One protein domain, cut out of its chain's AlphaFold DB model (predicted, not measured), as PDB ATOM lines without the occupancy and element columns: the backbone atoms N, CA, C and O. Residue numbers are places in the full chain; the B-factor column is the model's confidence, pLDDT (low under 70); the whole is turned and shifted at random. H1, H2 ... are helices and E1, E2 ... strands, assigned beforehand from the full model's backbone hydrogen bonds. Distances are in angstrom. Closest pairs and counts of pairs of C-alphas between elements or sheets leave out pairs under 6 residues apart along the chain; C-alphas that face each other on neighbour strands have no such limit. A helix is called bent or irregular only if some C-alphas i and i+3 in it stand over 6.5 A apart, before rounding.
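What this domain is: This is residues 7 to 119 of the 128 residues of an uncharacterized protein of Hymenobacter sp. Fur1 (UniProt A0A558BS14). Two 16-residue helices, H3 and H5, come near each other about perpendicular, H3 passing close to strand E2 of a small two-stranded sheet and H5 having the short helices H2, H4 and H6 packed on it. Look to the outside for the long stretch of residues 10 to 22, which has no named element and lies 11 to 22 A from the mean of the C-alphas. The printed part has 113 residues, with six named helices and two named strands that follow along the chain as E1, H1, H2, H3, H4, E2, H5, H6; the sheet order is E1 - E2, antiparallel, and the class is mostly helix, with helices holding 51 and strands 7 of the 58 residues in named elements. It is compact, with a radius of gyration of the C-alphas of 12.8 A and spans of 38 by 31 by 24 A.

How they stand to each other: Start at the sheet, where E1, residues 7 to 9, and E2, residues 79 to 82, are antiparallel neighbours at 144 degrees; N 7 and O 81 are 2.8 A apart and N 9 and O 79 are 2.9 A apart, within hydrogen-bond range. Residues 81 to 82 of E2 also pair antiparallel with residues 86 to 87. Next find H3, residues 47 to 62, whose closest C-alpha pair with E2 is Ile 56 and Pro 80, 6.6 A. H5, residues 92 to 107, is close to H3 but not clearly touching, with the C-alphas of Arg 57 and Val 102 closest at 6.3 A and the lines about perpendicular at 73 degrees. H5 is the hub, touching three helices. It touches H4, residues 69 to 74, with its residues 92 to 96 alone, closest at the C-alphas of Gly 69 and Phe 92, 4.1 A, at a steep tilt of 57 degrees, opposite ways. With residues 98 to 105 alone it touches H2, residues 38 to 42, closest at the C-alphas of Trp 38 and Ala 101, 4.8 A. With residues 93 to 100 alone it touches H6, residues 113 to 116, closest at the C-alphas of Gly 96 and Tyr 113, 3.9 A. H1, residues 23 to 26, touches no helix; its Asp 24 and Ser 94 of H5 have C-alphas 7.9 A apart, close but not clearly touching. Every O i to N i+4 pair is within hydrogen-bond range in H2, H4 and H5, 10 of 12 are in H3, and H1 and H6 are too short for such a pair.

Where its parts are: Find C-alpha 7 at (240.515, 176.111, 174.861), where E1 begins. H3 runs 23.3 A from C-alpha 47 at (257.504, 177.995, 189.129) and is irregular, C-alphas 48 and 51 being 7.1 A apart. H5 runs 21.6 A to C-alpha 107 at (245.454, 198.510, 182.662), and E2 measures 10.0 A.

The domain as a whole: The C-alphas of Glu 18 and Arg 109 are the two farthest apart, at 39.4 A. The printed part has no cut, and the links E1 to H1 and H1 to H2 are long. Look for pLDDT under 70 at residues 15 to 18 and 29 to 31; the mean of the printed part is 91.6.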
ATOM      1  N   THR A   7     241.924 176.219 175.259       94.38
ATOM      2  CA  THR A   7     240.515 176.111 174.861       94.38
ATOM      3  C   THR A   7     239.625 176.514 176.031       94.38
ATOM      4  O   THR A   7     240.110 176.679 177.143       94.38
ATOM      5  N   TRP A   8     238.333 176.726 175.789       95.19
ATOM      6  CA  TRP A   8     237.392 177.134 176.832       95.19
ATOM      7  C   TRP A   8     236.163 176.242 176.783       95.19
ATOM      8  O   TRP A   8     235.616 176.023 175.701       95.19
ATOM      9  N   GLN A   9     235.763 175.730 177.939       94.06
ATOM     10  CA  GLN A   9     234.714 174.721 178.086       94.06
ATOM     11  C   GLN A   9     233.740 175.127 179.195       94.06
ATOM     12  O   GLN A   9     233.975 176.108 179.910       94.06
ATOM     13  N   SER A  10     232.634 174.394 179.331       93.00
ATOM     14  CA  SER A  10     231.732 174.596 180.458       93.00
ATOM     15  C   SER A  10     232.362 174.020 181.718       93.00
ATOM     16  O   SER A  10     233.091 173.030 181.659       93.00
ATOM     17  N   HIS A  11     232.062 174.626 182.864       88.31
ATOM     18  CA  HIS A  11     232.550 174.140 184.151       88.31
ATOM     19  C   HIS A  11     232.066 172.704 184.451       88.31
ATOM     20  O   HIS A  11     232.777 171.926 185.083       88.31
ATOM     21  N   ASP A  12     230.878 172.333 183.968       86.44
ATOM     22  CA  ASP A  12     230.282 171.002 184.167       86.44
ATOM     23  C   ASP A  12     230.801 169.948 183.175       86.44
ATOM     24  O   ASP A  12     230.564 168.754 183.357       86.44
ATOM     25  N   SER A  13     231.485 170.373 182.108       85.50
ATOM     26  CA  SER A  13     231.971 169.502 181.034       85.50
ATOM     27  C   SER A  13     233.491 169.487 180.920       85.50
ATOM     28  O   SER A  13     234.000 169.216 179.834       85.50
ATOM     29  N   LEU A  14     234.209 169.834 181.991       85.69
ATOM     30  CA  LEU A  14     235.668 169.831 181.998       85.69
ATOM     31  C   LEU A  14     236.180 168.410 181.772       85.69
ATOM     32  O   LEU A  14     236.206 167.588 182.689       85.69
ATOM     33  N   ASP A  15     236.557 168.128 180.527       67.12
ATOM     34  CA  ASP A  15     237.119 166.840 180.147       67.12
ATOM     35  C   ASP A  15     238.560 166.768 180.653       67.12
ATOM     36  O   ASP A  15     239.481 167.398 180.122       67.12
ATOM     37  N   THR A  16     238.749 166.025 181.738       64.50
ATOM     38  CA  THR A  16     240.076 165.733 182.257       64.50
ATOM     39  C   THR A  16     240.650 164.585 181.445       64.50
ATOM     40  O   THR A  16     240.379 163.415 181.724       64.50
ATOM     41  N   HIS A  17     241.469 164.912 180.446       64.94
ATOM     42  CA  HIS A  17     242.358 163.919 179.849       64.94
ATOM     43  C   HIS A  17     243.151 163.192 180.949       64.94
ATOM     44  O   HIS A  17     243.388 163.744 182.026       64.94
ATOM     45  N   GLU A  18     243.558 161.949 180.698       69.25
ATOM     46  CA  GLU A  18     244.326 161.154 181.660       69.25
ATOM     47  C   GLU A  18     245.579 161.928 182.123       69.25
ATOM     48  O   GLU A  18     246.443 162.270 181.317       69.25
ATOM     49  N   GLY A  19     245.652 162.252 183.421       74.00
ATOM     50  CA  GLY A  19     246.725 163.068 184.013       74.00
ATOM     51  C   GLY A  19     246.447 164.577 184.119       74.00
ATOM     52  O   GLY A  19     247.258 165.299 184.702       74.00
ATOM     53  N   GLY A  20     245.305 165.056 183.619       84.69
ATOM     54  CA  GLY A  20     244.829 166.426 183.800       84.69
ATOM     55  C   GLY A  20     244.475 166.738 185.258       84.69
ATOM     56  O   GLY A  20     244.065 165.864 186.025       84.69
ATOM     57  N   PHE A  21     244.628 167.999 185.658       90.19
ATOM     58  CA  PHE A  21     244.310 168.463 187.010       90.19
ATOM     59  C   PHE A  21     243.876 169.929 187.010       90.19
ATOM     60  O   PHE A  21     244.201 170.694 186.098       90.19
ATOM     61  N   ASN A  22     243.166 170.316 188.069       93.50
ATOM     62  CA  ASN A  22     242.761 171.694 188.295       93.50
ATOM     63  C   ASN A  22     243.935 172.514 188.843       93.50
ATOM     64  O   ASN A  22     244.450 172.209 189.921       93.50
ATOM     65  N   LEU A  23     244.335 173.561 188.128       93.19
ATOM     66  CA  LEU A  23     245.394 174.483 188.534       93.19
ATOM     67  C   LEU A  23     245.034 175.220 189.830       93.19
ATOM     68  O   LEU A  23     245.930 175.473 190.624       93.19
ATOM     69  N   ASP A  24     243.750 175.485 190.099       92.62
ATOM     70  CA  ASP A  24     243.300 176.114 191.355       92.62
ATOM     71  C   ASP A  24     243.671 175.277 192.594       92.62
ATOM     72  O   ASP A  24     243.936 175.815 193.663       92.62
ATOM     73  N   ASN A  25     243.794 173.952 192.452       90.88
ATOM     74  CA  ASN A  25     244.200 173.075 193.556       90.88
ATOM     75  C   ASN A  25     245.702 173.162 193.878       90.88
ATOM     76  O   ASN A  25     246.139 172.621 194.895       90.88
ATOM     77  N   LEU A  26     246.506 173.772 193.002       89.25
ATOM     78  CA  LEU A  26     247.968 173.791 193.102       89.25
ATOM     79  C   LEU A  26     248.527 175.079 193.706       89.25
ATOM     80  O   LEU A  26     249.740 175.193 193.891       89.25
ATOM     81  N   GLY A  27     247.667 176.048 193.999       83.94
ATOM     82  CA  GLY A  27     248.081 177.330 194.533       83.94
ATOM     83  C   GLY A  27     247.011 178.384 194.325       83.94
ATOM     84  O   GLY A  27     245.820 178.094 194.317       83.94
ATOM     85  N   GLY A  28     247.463 179.617 194.158       71.12
ATOM     86  CA  GLY A  28     246.594 180.777 194.063       71.12
ATOM     87  C   GLY A  28     246.682 181.625 195.314       71.12
ATOM     88  O   GLY A  28     247.447 181.364 196.243       71.12
ATOM     89  N   THR A  29     245.913 182.702 195.316       65.69
ATOM     90  CA  THR A  29     245.960 183.675 196.396       65.69
ATOM     91  C   THR A  29     244.547 184.058 196.797       65.69
ATOM     92  O   THR A  29     243.922 184.924 196.204       65.69
ATOM     93  N   TYR A  30     244.072 183.470 197.899       65.06
ATOM     94  CA  TYR A  30     242.893 183.958 198.632       65.06
ATOM     95  C   TYR A  30     243.155 185.306 199.330       65.06
ATOM     96  O   TYR A  30     242.370 185.756 200.168       65.06
ATOM     97  N   SER A  31     244.298 185.925 199.050       66.88
ATOM     98  CA  SER A  31     244.779 187.169 199.628       66.88
ATOM     99  C   SER A  31     245.244 188.143 198.549       66.88
ATOM    100  O   SER A  31     246.017 189.041 198.878       66.88
ATOM    101  N   PHE A  32     244.819 187.987 197.285       80.69
ATOM    102  CA  PHE A  32     245.086 189.023 196.295       80.69
ATOM    103  C   PHE A  32     244.385 190.297 196.761       80.69
ATOM    104  O   PHE A  32     243.188 190.319 197.053       80.69
ATOM    105  N   GLN A  33     245.172 191.348 196.933       83.19
ATOM    106  CA  GLN A  33     244.715 192.612 197.481       83.19
ATOM    107  C   GLN A  33     244.830 193.697 196.429       83.19
ATOM    108  O   GLN A  33     245.651 193.635 195.514       83.19
ATOM    109  N   GLN A  34     244.013 194.730 196.605       84.75
ATOM    110  CA  GLN A  34     244.126 195.950 195.829       84.75
ATOM    111  C   GLN A  34     245.580 196.459 195.865       84.75
ATOM    112  O   GLN A  34     246.186 196.539 196.933       84.75
ATOM    113  N   GLY A  35     246.143 196.770 194.696       87.62
ATOM    114  CA  GLY A  35     247.547 197.175 194.545       87.62
ATOM    115  C   GLY A  35     248.501 196.047 194.135       87.62
ATOM    116  O   GLY A  35     249.576 196.338 193.614       87.62
ATOM    117  N   MET A  36     248.106 194.777 194.279       91.88
ATOM    118  CA  MET A  36     248.863 193.651 193.725       91.88
ATOM    119  C   MET A  36     248.739 193.589 192.195       91.88
ATOM    120  O   MET A  36     247.852 194.196 191.581       91.88
ATOM    121  N   ARG A  37     249.666 192.873 191.563       95.44
ATOM    122  CA  ARG A  37     249.785 192.697 190.111       95.44
ATOM    123  C   ARG A  37     250.004 191.224 189.769       95.44
ATOM    124  O   ARG A  37     250.189 190.377 190.635       95.44
ATOM    125  N   TRP A  38     250.011 190.914 188.478       96.50
ATOM    126  CA  TRP A  38     250.225 189.567 187.963       96.50
ATOM    127  C   TRP A  38     251.437 188.819 188.560       96.50
ATOM    128  O   TRP A  38     251.265 187.658 188.929       96.50
ATOM    129  N   PRO A  39     252.627 189.432 188.749       95.38
ATOM    130  CA  PRO A  39     253.739 188.747 189.412       95.38
ATOM    131  C   PRO A  39     253.426 188.307 190.850       95.38
ATOM    132  O   PRO A  39     253.864 187.235 191.261       95.38
ATOM    133  N   ASP A  40     252.640 189.092 191.595       94.31
ATOM    134  CA  ASP A  40     252.215 188.742 192.955       94.31
ATOM    135  C   ASP A  40     251.240 187.555 192.943       94.31
ATOM    136  O   ASP A  40     251.301 186.688 193.813       94.31
ATOM    137  N   TYR A  41     250.371 187.476 191.928       94.81
ATOM    138  CA  TYR A  41     249.490 186.323 191.722       94.81
ATOM    139  C   TYR A  41     250.288 185.057 191.375       94.81
ATOM    140  O   TYR A  41     250.074 184.006 191.980       94.81
ATOM    141  N   LEU A  42     251.258 185.158 190.456       95.19
ATOM    142  CA  LEU A  42     252.141 184.043 190.088       95.19
ATOM    143  C   LEU A  42     252.965 183.522 191.270       95.19
ATOM    144  O   LEU A  42     253.219 182.321 191.349       95.19
ATOM    145  N   ALA A  43     253.356 184.391 192.206       93.81
ATOM    146  CA  ALA A  43     254.089 183.991 193.406       93.81
ATOM    147  C   ALA A  43     253.296 183.027 194.315       93.81
ATOM    148  O   ALA A  43     253.899 182.327 195.128       93.81
ATOM    149  N   GLY A  44     251.968 182.946 194.153       92.38
ATOM    150  CA  GLY A  44     251.112 181.954 194.813       92.38
ATOM    151  C   GLY A  44     251.207 180.539 194.231       92.38
ATOM    152  O   GLY A  44     250.539 179.635 194.731       92.38
ATOM    153  N   TYR A  45     252.010 180.334 193.185       94.06
ATOM    154  CA  TYR A  45     252.202 179.049 192.518       94.06
ATOM    155  C   TYR A  45     253.684 178.692 192.408       94.06
ATOM    156  O   TYR A  45     254.547 179.559 192.248       94.06
ATOM    157  N   ALA A  46     253.976 177.389 192.430       94.62
ATOM    158  CA  ALA A  46     255.304 176.880 192.105       94.62
ATOM    159  C   ALA A  46     255.688 177.220 190.648       94.62
ATOM    160  O   ALA A  46     254.827 177.302 189.767       94.62
ATOM    161  N   VAL A  47     256.984 177.444 190.399       95.25
ATOM    162  CA  VAL A  47     257.504 177.995 189.129       95.25
ATOM    163  C   VAL A  47     257.188 177.094 187.933       95.25
ATOM    164  O   VAL A  47     256.939 177.586 186.832       95.25
ATOM    165  N   GLU A  48     257.138 175.779 188.138       94.81
ATOM    166  CA  GLU A  48     256.768 174.804 187.112       94.81
ATOM    167  C   GLU A  48     255.346 175.005 186.555       94.81
ATOM    168  O   GLU A  48     255.073 174.602 185.422       94.81
ATOM    169  N   TRP A  49     254.459 175.679 187.297       94.44
ATOM    170  CA  TRP A  49     253.082 175.958 186.875       94.44
ATOM    171  C   TRP A  49     252.915 177.315 186.184       94.44
ATOM    172  O   TRP A  49     251.910 177.537 185.504       94.44
ATOM    173  N   HIS A  50     253.902 178.211 186.288       95.44
ATOM    174  CA  HIS A  50     253.835 179.556 185.702       95.44
ATOM    175  C   HIS A  50     253.545 179.558 184.191       95.44
ATOM    176  O   HIS A  50     252.716 180.364 183.769       95.44
ATOM    177  N   PRO A  51     254.112 178.655 183.359       95.69
ATOM    178  CA  PRO A  51     253.791 178.619 181.930       95.69
ATOM    179  C   PRO A  51     252.306 178.370 181.623       95.69
ATOM    180  O   PRO A  51     251.790 178.898 180.636       95.69
ATOM    181  N   TYR A  52     251.606 177.599 182.462       95.81
ATOM    182  CA  TYR A  52     250.172 177.328 182.304       95.81
ATOM    183  C   TYR A  52     249.331 178.551 182.666       95.81
ATOM    184  O   TYR A  52     248.403 178.907 181.941       95.81
ATOM    185  N   LEU A  53     249.690 179.231 183.756       96.38
ATOM    186  CA  LEU A  53     249.017 180.453 184.193       96.38
ATOM    187  C   LEU A  53     249.223 181.598 183.202       96.38
ATOM    188  O   LEU A  53     248.276 182.317 182.895       96.38
ATOM    189  N   GLU A  54     250.428 181.736 182.648       97.50
ATOM    190  CA  GLU A  54     250.692 182.707 181.585       97.50
ATOM    191  C   GLU A  54     249.876 182.398 180.328       97.50
ATOM    192  O   GLU A  54     249.305 183.312 179.741       97.50
ATOM    193  N   ALA A  55     249.745 181.127 179.935       97.62
ATOM    194  CA  ALA A  55     248.885 180.757 178.812       97.62
ATOM    195  C   ALA A  55     247.417 181.156 179.050       97.62
ATOM    196  O   ALA A  55     246.780 181.731 178.163       97.62
ATOM    197  N   ILE A  56     246.892 180.927 180.260       97.44
ATOM    198  CA  ILE A  56     245.537 181.354 180.646       97.44
ATOM    199  C   ILE A  56     245.408 182.879 180.602       97.44
ATOM    200  O   ILE A  56     244.468 183.386 179.988       97.44
ATOM    201  N   ARG A  57     246.358 183.615 181.194       97.81
ATOM    202  CA  ARG A  57     246.376 185.084 181.160       97.81
ATOM    203  C   ARG A  57     246.346 185.610 179.730       97.81
ATOM    204  O   ARG A  57     245.554 186.496 179.433       97.81
ATOM    205  N   GLN A  58     247.179 185.073 178.845       98.00
ATOM    206  CA  GLN A  58     247.197 185.509 177.449       98.00
ATOM    207  C   GLN A  58     245.872 185.206 176.754       98.00
ATOM    208  O   GLN A  58     245.332 186.078 176.084       98.00
ATOM    209  N   SER A  59     245.281 184.033 176.996       97.62
ATOM    210  CA  SER A  59     243.965 183.708 176.442       97.62
ATOM    211  C   SER A  59     242.859 184.646 176.948       97.62
ATOM    212  O   SER A  59     241.987 185.033 176.169       97.62
ATOM    213  N   ILE A  60     242.905 185.056 178.224       97.56
ATOM    214  CA  ILE A  60     242.012 186.075 178.806       97.56
ATOM    215  C   ILE A  60     242.162 187.411 178.070       97.56
ATOM    216  O   ILE A  60     241.153 188.015 177.702       97.56
ATOM    217  N   LEU A  61     243.399 187.853 177.828       97.06
ATOM    218  CA  LEU A  61     243.695 189.115 177.145       97.06
ATOM    219  C   LEU A  61     243.262 189.087 175.673       97.06
ATOM    220  O   LEU A  61     242.540 189.978 175.231       97.06
ATOM    221  N   GLU A  62     243.631 188.041 174.931       95.81
ATOM    222  CA  GLU A  62     243.295 187.864 173.511       95.81
ATOM    223  C   GLU A  62     241.782 187.820 173.273       95.81
ATOM    224  O   GLU A  62     241.276 188.397 172.309       95.81
ATOM    225  N   ARG A  63     241.042 187.157 174.168       95.06
ATOM    226  CA  ARG A  63     239.574 187.077 174.121       95.06
ATOM    227  C   ARG A  63     238.881 188.260 174.795       95.06
ATOM    228  O   ARG A  63     237.652 188.331 174.765       95.06
ATOM    229  N   GLN A  64     239.645 189.159 175.415       95.62
ATOM    230  CA  GLN A  64     239.146 190.276 176.215       95.62
ATOM    231  C   GLN A  64     238.100 189.840 177.254       95.62
ATOM    232  O   GLN A  64     237.044 190.472 177.381       95.62
ATOM    233  N   VAL A  65     238.367 188.744 177.971       96.19
ATOM    234  CA  VAL A  65     237.447 188.192 178.976       96.19
ATOM    235  C   VAL A  65     237.256 189.213 180.096       96.19
ATOM    236  O   VAL A  65     238.164 189.494 180.877       96.19
ATOM    237  N   TRP A  66     236.057 189.786 180.141       96.00
ATOM    238  CA  TRP A  66     235.623 190.796 181.105       96.00
ATOM    239  C   TRP A  66     234.281 190.363 181.693       96.00
ATOM    240  O   TRP A  66     233.259 191.016 181.499       96.00
ATOM    241  N   THR A  67     234.284 189.182 182.304       95.50
ATOM    242  CA  THR A  67     233.104 188.484 182.822       95.50
ATOM    243  C   THR A  67     233.447 187.831 184.158       95.50
ATOM    244  O   THR A  67     234.539 187.289 184.325       95.50
ATOM    245  N   GLY A  68     232.548 187.933 185.127       95.75
ATOM    246  CA  GLY A  68     232.779 187.562 186.518       95.75
ATOM    247  C   GLY A  68     232.612 186.071 186.814       95.75
ATOM    248  O   GLY A  68     232.583 185.225 185.918       95.75
ATOM    249  N   GLY A  69     232.527 185.752 188.109       95.31
ATOM    250  CA  GLY A  69     232.418 184.374 188.599       95.31
ATOM    251  C   GLY A  69     231.163 183.630 188.130       95.31
ATOM    252  O   GLY A  69     231.225 182.425 187.904       95.31
ATOM    253  N   ASP A  70     230.050 184.337 187.912       95.06
ATOM    254  CA  ASP A  70     228.794 183.736 187.439       95.06
ATOM    255  C   ASP A  70     228.949 183.158 186.020       95.06
ATOM    256  O   ASP A  70     228.651 181.987 185.774       95.06
ATOM    257  N   TRP A  71     229.548 183.924 185.108       96.44
ATOM    258  CA  TRP A  71     229.915 183.470 183.774       96.44
ATOM    259  C   TRP A  71     230.922 182.322 183.820       96.44
ATOM    260  O   TRP A  71     230.750 181.341 183.098       96.44
ATOM    261  N   HIS A  72     231.945 182.411 184.677       96.38
ATOM    262  CA  HIS A  72     232.933 181.341 184.824       96.38
ATOM    263  C   HIS A  72     232.278 180.004 185.207       96.38
ATOM    264  O   HIS A  72     232.620 178.960 184.648       96.38
ATOM    265  N   GLN A  73     231.295 180.045 186.110       94.81
ATOM    266  CA  GLN A  73     230.611 178.862 186.624       94.81
ATOM    267  C   GLN A  73     229.580 178.287 185.646       94.81
ATOM    268  O   GLN A  73     229.425 177.069 185.568       94.81
ATOM    269  N   HIS A  74     228.848 179.143 184.930       94.81
ATOM    270  CA  HIS A  74     227.622 178.732 184.235       94.81
ATOM    271  C   HIS A  74     227.683 178.848 182.710       94.81
ATOM    272  O   HIS A  74     226.809 178.320 182.017       94.81
ATOM    273  N   ASN A  75     228.689 179.518 182.146       95.75
ATOM    274  CA  ASN A  75     228.810 179.632 180.700       95.75
ATOM    275  C   ASN A  75     229.367 178.343 180.072       95.75
ATOM    276  O   ASN A  75     230.263 177.698 180.612       95.75
ATOM    277  N   SER A  76     228.901 178.008 178.865       94.81
ATOM    278  CA  SER A  76     229.394 176.860 178.091       94.81
ATOM    279  C   SER A  76     230.863 176.972 177.656       94.81
ATOM    280  O   SER A  76     231.422 176.008 177.142       94.81
ATOM    281  N   ALA A  77     231.473 178.144 177.813       95.25
ATOM    282  CA  ALA A  77     232.881 178.417 177.555       95.25
ATOM    283  C   ALA A  77     233.505 179.236 178.705       95.25
ATOM    284  O   ALA A  77     234.326 180.115 178.445       95.25
ATOM    285  N   GLY A  78     233.077 178.977 179.947       95.31
ATOM    286  CA  GLY A  78     233.457 179.726 181.149       95.31
ATOM    287  C   GLY A  78     234.840 179.396 181.719       95.31
ATOM    288  O   GLY A  78     235.477 180.260 182.321       95.31
ATOM    289  N   ALA A  79     235.339 178.175 181.513       95.81
ATOM    290  CA  ALA A  79     236.565 177.689 182.143       95.81
ATOM    291  C   ALA A  79     237.676 177.416 181.110       95.81
ATOM    292  O   ALA A  79     237.435 176.691 180.135       95.81
ATOM    293  N   PRO A  80     238.892 177.968 181.287       96.19
ATOM    294  CA  PRO A  80     240.003 177.708 180.383       96.19
ATOM    295  C   PRO A  80     240.640 176.338 180.658       96.19
ATOM    296  O   PRO A  80     240.914 175.965 181.800       96.19
ATOM    297  N   VAL A  81     240.933 175.619 179.577       95.12
ATOM    298  CA  VAL A  81     241.615 174.322 179.548       95.12
ATOM    299  C   VAL A  81     242.879 174.460 178.708       95.12
ATOM    300  O   VAL A  81     242.825 174.799 177.523       95.12
ATOM    301  N   VAL A  82     244.020 174.215 179.334       92.81
ATOM    302  CA  VAL A  82     245.369 174.318 178.779       92.81
ATOM    303  C   VAL A  82     245.843 172.934 178.308       92.81
ATOM    304  O   VAL A  82     245.252 171.902 178.634       92.81
ATOM    305  N   ALA A  83     246.916 172.901 177.514       86.44
ATOM    306  CA  ALA A  83     247.560 171.672 177.043       86.44
ATOM    307  C   ALA A  83     247.695 170.592 178.137       86.44
ATOM    308  O   ALA A  83     248.017 170.902 179.278       86.44
ATOM    309  N   GLY A  84     247.479 169.324 177.769       83.38
ATOM    310  CA  GLY A  84     247.552 168.187 178.699       83.38
ATOM    311  C   GLY A  84     246.283 167.945 179.524       83.38
ATOM    312  O   GLY A  84     246.279 167.067 180.377       83.38
ATOM    313  N   GLY A  85     245.200 168.693 179.273       87.44
ATOM    314  CA  GLY A  85     243.949 168.561 180.029       87.44
ATOM    315  C   GLY A  85     244.001 169.217 181.408       87.44
ATOM    316  O   GLY A  85     243.168 168.915 182.259       87.44
ATOM    317  N   HIS A  86     244.976 170.098 181.651       93.31
ATOM    318  CA  HIS A  86     245.002 170.946 182.843       93.31
ATOM    319  C   HIS A  86     244.039 172.113 182.658       93.31
ATOM    320  O   HIS A  86     243.910 172.645 181.559       93.31
ATOM    321  N   PHE A  87     243.363 172.538 183.714       94.62
ATOM    322  CA  PHE A  87     242.301 173.538 183.602       94.62
ATOM    323  C   PHE A  87     242.272 174.460 184.816       94.62
ATOM    324  O   PHE A  87     242.887 174.159 185.835       94.62
ATOM    325  N   MET A  88     241.562 175.582 184.708       94.69
ATOM    326  CA  MET A  88     241.265 176.459 185.840       94.69
ATOM    327  C   MET A  88     239.757 176.485 186.055       94.69
ATOM    328  O   MET A  88     239.041 177.132 185.296       94.69
ATOM    329  N   ALA A  89     239.287 175.760 187.064       93.25
ATOM    330  CA  ALA A  89     237.893 175.764 187.488       93.25
ATOM    331  C   ALA A  89     237.862 176.093 188.969       93.25
ATOM    332  O   ALA A  89     238.296 175.291 189.795       93.25
ATOM    333  N   CYS A  90     237.454 177.305 189.302       93.00
ATOM    334  CA  CYS A  90     237.700 177.842 190.624       93.00
ATOM    335  C   CYS A  90     236.479 178.573 191.167       93.00
ATOM    336  O   CYS A  90     235.493 178.818 190.472       93.00
ATOM    337  N   SER A  91     236.529 178.893 192.458       93.44
ATOM    338  CA  SER A  91     235.450 179.645 193.093       93.44
ATOM    339  C   SER A  91     235.260 181.020 192.441       93.44
ATOM    340  O   SER A  91     236.190 181.584 191.865       93.44
ATOM    341  N   PHE A  92     234.087 181.625 192.636       94.50
ATOM    342  CA  PHE A  92     233.783 182.991 192.182       94.50
ATOM    343  C   PHE A  92     234.849 183.989 192.645       94.50
ATOM    344  O   PHE A  92     235.261 184.881 191.907       94.50
ATOM    345  N   ARG A  93     235.328 183.805 193.879       93.88
ATOM    346  CA  ARG A  93     236.400 184.612 194.447       93.88
ATOM    347  C   ARG A  93     237.723 184.378 193.729       93.88
ATOM    348  O   ARG A  93     238.319 185.349 193.290       93.88
ATOM    349  N   SER A  94     238.152 183.125 193.590       94.25
ATOM    350  CA  SER A  94     239.416 182.774 192.928       94.25
ATOM    351  C   SER A  94     239.451 183.260 191.475       94.25
ATOM    352  O   SER A  94     240.473 183.770 191.016       94.25
ATOM    353  N   TRP A  95     238.324 183.155 190.763       95.62
ATOM    354  CA  TRP A  95     238.171 183.698 189.415       95.62
ATOM    355  C   TRP A  95     238.300 185.222 189.412       95.62
ATOM    356  O   TRP A  95     239.018 185.794 188.590       95.62
ATOM    357  N   GLY A  96     237.653 185.882 190.374       95.12
ATOM    358  CA  GLY A  96     237.773 187.320 190.549       95.12
ATOM    359  C   GLY A  96     239.200 187.765 190.877       95.12
ATOM    360  O   GLY A  96     239.660 188.751 190.312       95.12
ATOM    361  N   ASP A  97     239.920 187.036 191.732       95.38
ATOM    362  CA  ASP A  97     241.331 187.291 192.051       95.38
ATOM    363  C   ASP A  97     242.213 187.133 190.793       95.38
ATOM    364  O   ASP A  97     243.070 187.979 190.533       95.38
ATOM    365  N   LEU A  98     241.964 186.107 189.964       95.75
ATOM    366  CA  LEU A  98     242.658 185.906 188.684       95.75
ATOM    367  C   LEU A  98     242.429 187.082 187.723       95.75
ATOM    368  O   LEU A  98     243.391 187.641 187.191       95.75
ATOM    369  N   LEU A  99     241.174 187.489 187.509       96.06
ATOM    370  CA  LEU A  99     240.865 188.621 186.630       96.06
ATOM    371  C   LEU A  99     241.385 189.945 187.185       96.06
ATOM    372  O   LEU A  99     241.915 190.750 186.418       96.06
ATOM    373  N   ALA A 100     241.305 190.153 188.500       95.50
ATOM    374  CA  ALA A 100     241.896 191.313 189.148       95.50
ATOM    375  C   ALA A 100     243.408 191.356 188.908       95.50
ATOM    376  O   ALA A 100     243.922 192.411 188.538       95.50
ATOM    377  N   ALA A 101     244.115 190.232 189.023       96.12
ATOM    378  CA  ALA A 101     245.547 190.163 188.750       96.12
ATOM    379  C   ALA A 101     245.892 190.479 187.290       96.12
ATOM    380  O   ALA A 101     246.789 191.288 187.030       96.12
ATOM    381  N   VAL A 102     245.168 189.880 186.338       96.81
ATOM    382  CA  VAL A 102     245.393 190.097 184.903       96.81
ATOM    383  C   VAL A 102     245.124 191.552 184.526       96.81
ATOM    384  O   VAL A 102     246.004 192.226 183.987       96.81
ATOM    385  N   TRP A 103     243.932 192.058 184.840       96.50
ATOM    386  CA  TRP A 103     243.510 193.383 184.397       96.50
ATOM    387  C   TRP A 103     244.160 194.510 185.184       96.50
ATOM    388  O   TRP A 103     244.402 195.568 184.603       96.50
ATOM    389  N   SER A 104     244.528 194.296 186.453       95.94
ATOM    390  CA  SER A 104     245.292 195.312 187.185       95.94
ATOM    391  C   SER A 104     246.674 195.527 186.585       95.94
ATOM    392  O   SER A 104     247.155 196.658 186.515       95.94
ATOM    393  N   SER A 105     247.303 194.449 186.112       96.75
ATOM    394  CA  SER A 105     248.563 194.525 185.376       96.75
ATOM    395  C   SER A 105     248.410 195.163 184.007       96.75
ATOM    396  O   SER A 105     249.202 196.038 183.670       96.75
ATOM    397  N   GLU A 106     247.408 194.749 183.235       96.81
ATOM    398  CA  GLU A 106     247.247 195.217 181.858       96.81
ATOM    399  C   GLU A 106     246.878 196.703 181.783       96.81
ATOM    400  O   GLU A 106     247.393 197.450 180.958       96.81
ATOM    401  N   LEU A 107     245.998 197.152 182.680       95.19
ATOM    402  CA  LEU A 107     245.454 198.510 182.662       95.19
ATOM    403  C   LEU A 107     246.182 199.469 183.597       95.19
ATOM    404  O   LEU A 107     245.835 200.649 183.648       95.19
ATOM    405  N   ASN A 108     247.146 198.963 184.369       94.75
ATOM    406  CA  ASN A 108     247.785 199.688 185.463       94.75
ATOM    407  C   ASN A 108     246.760 200.399 186.374       94.75
ATOM    408  O   ASN A 108     246.889 201.581 186.705       94.75
ATOM    409  N   ARG A 109     245.710 199.671 186.754       94.06
ATOM    410  CA  ARG A 109     244.621 200.135 187.617       94.06
ATOM    411  C   ARG A 109     244.422 199.125 188.727       94.06
ATOM    412  O   ARG A 109     244.570 197.940 188.493       94.06
ATOM    413  N   ASP A 110     244.051 199.570 189.916       94.81
ATOM    414  CA  ASP A 110     243.797 198.627 190.994       94.81
ATOM    415  C   ASP A 110     242.378 198.062 190.906       94.81
ATOM    416  O   ASP A 110     241.401 198.802 191.053       94.81
ATOM    417  N   PHE A 111     242.291 196.753 190.692       94.81
ATOM    418  CA  PHE A 111     241.081 195.959 190.870       94.81
ATOM    419  C   PHE A 111     241.243 194.993 192.048       94.81
ATOM    420  O   PHE A 111     242.349 194.700 192.510       94.81
ATOM    421  N   SER A 112     240.115 194.486 192.521       93.62
ATOM    422  CA  SER A 112     239.993 193.434 193.524       93.62
ATOM    423  C   SER A 112     239.079 192.329 193.000       93.62
ATOM    424  O   SER A 112     238.349 192.534 192.028       93.62
ATOM    425  N   TYR A 113     239.042 191.171 193.662       92.88
ATOM    426  CA  TYR A 113     238.095 190.129 193.265       92.88
ATOM    427  C   TYR A 113     236.639 190.591 193.300       92.88
ATOM    428  O   TYR A 113     235.837 190.057 192.547       92.88
ATOM    429  N   LEU A 114     236.279 191.565 194.150       93.44
ATOM    430  CA  LEU A 114     234.905 192.066 194.252       93.44
ATOM    431  C   LEU A 114     234.435 192.710 192.946       93.44
ATOM    432  O   LEU A 114     233.263 192.576 192.606       93.44
ATOM    433  N   ASP A 115     235.347 193.328 192.193       94.69
ATOM    434  CA  ASP A 115     235.056 193.905 190.880       94.69
ATOM    435  C   ASP A 115     234.660 192.831 189.850       94.69
ATOM    436  O   ASP A 115     233.953 193.118 188.889       94.69
ATOM    437  N   PHE A 116     235.087 191.584 190.058       95.00
ATOM    438  CA  PHE A 116     234.869 190.459 189.146       95.00
ATOM    439  C   PHE A 116     234.116 189.289 189.803       95.00
ATOM    440  O   PHE A 116     234.010 188.211 189.219       95.00
ATOM    441  N   TYR A 117     233.577 189.479 191.010       93.81
ATOM    442  CA  TYR A 117     232.978 188.390 191.785       93.81
ATOM    443  C   TYR A 117     231.696 187.878 191.120       93.81
ATOM    444  O   TYR A 117     231.494 186.675 191.016       93.81
ATOM    445  N   MET A 118     230.859 188.787 190.608       93.06
ATOM    446  CA  MET A 118     229.607 188.485 189.904       93.06
ATOM    447  C   MET A 118     229.487 189.366 188.660       93.06
ATOM    448  O   MET A 118     229.794 190.558 188.722       93.06
ATOM    449  N   ASP A 119     228.931 188.834 187.571       88.81
ATOM    450  CA  ASP A 119     228.730 189.598 186.330       88.81
ATOM    451  C   ASP A 119     227.835 190.833 186.500       88.81
ATOM    452  O   ASP A 119     228.043 191.855 185.848       88.81
TER     453      ASP A 119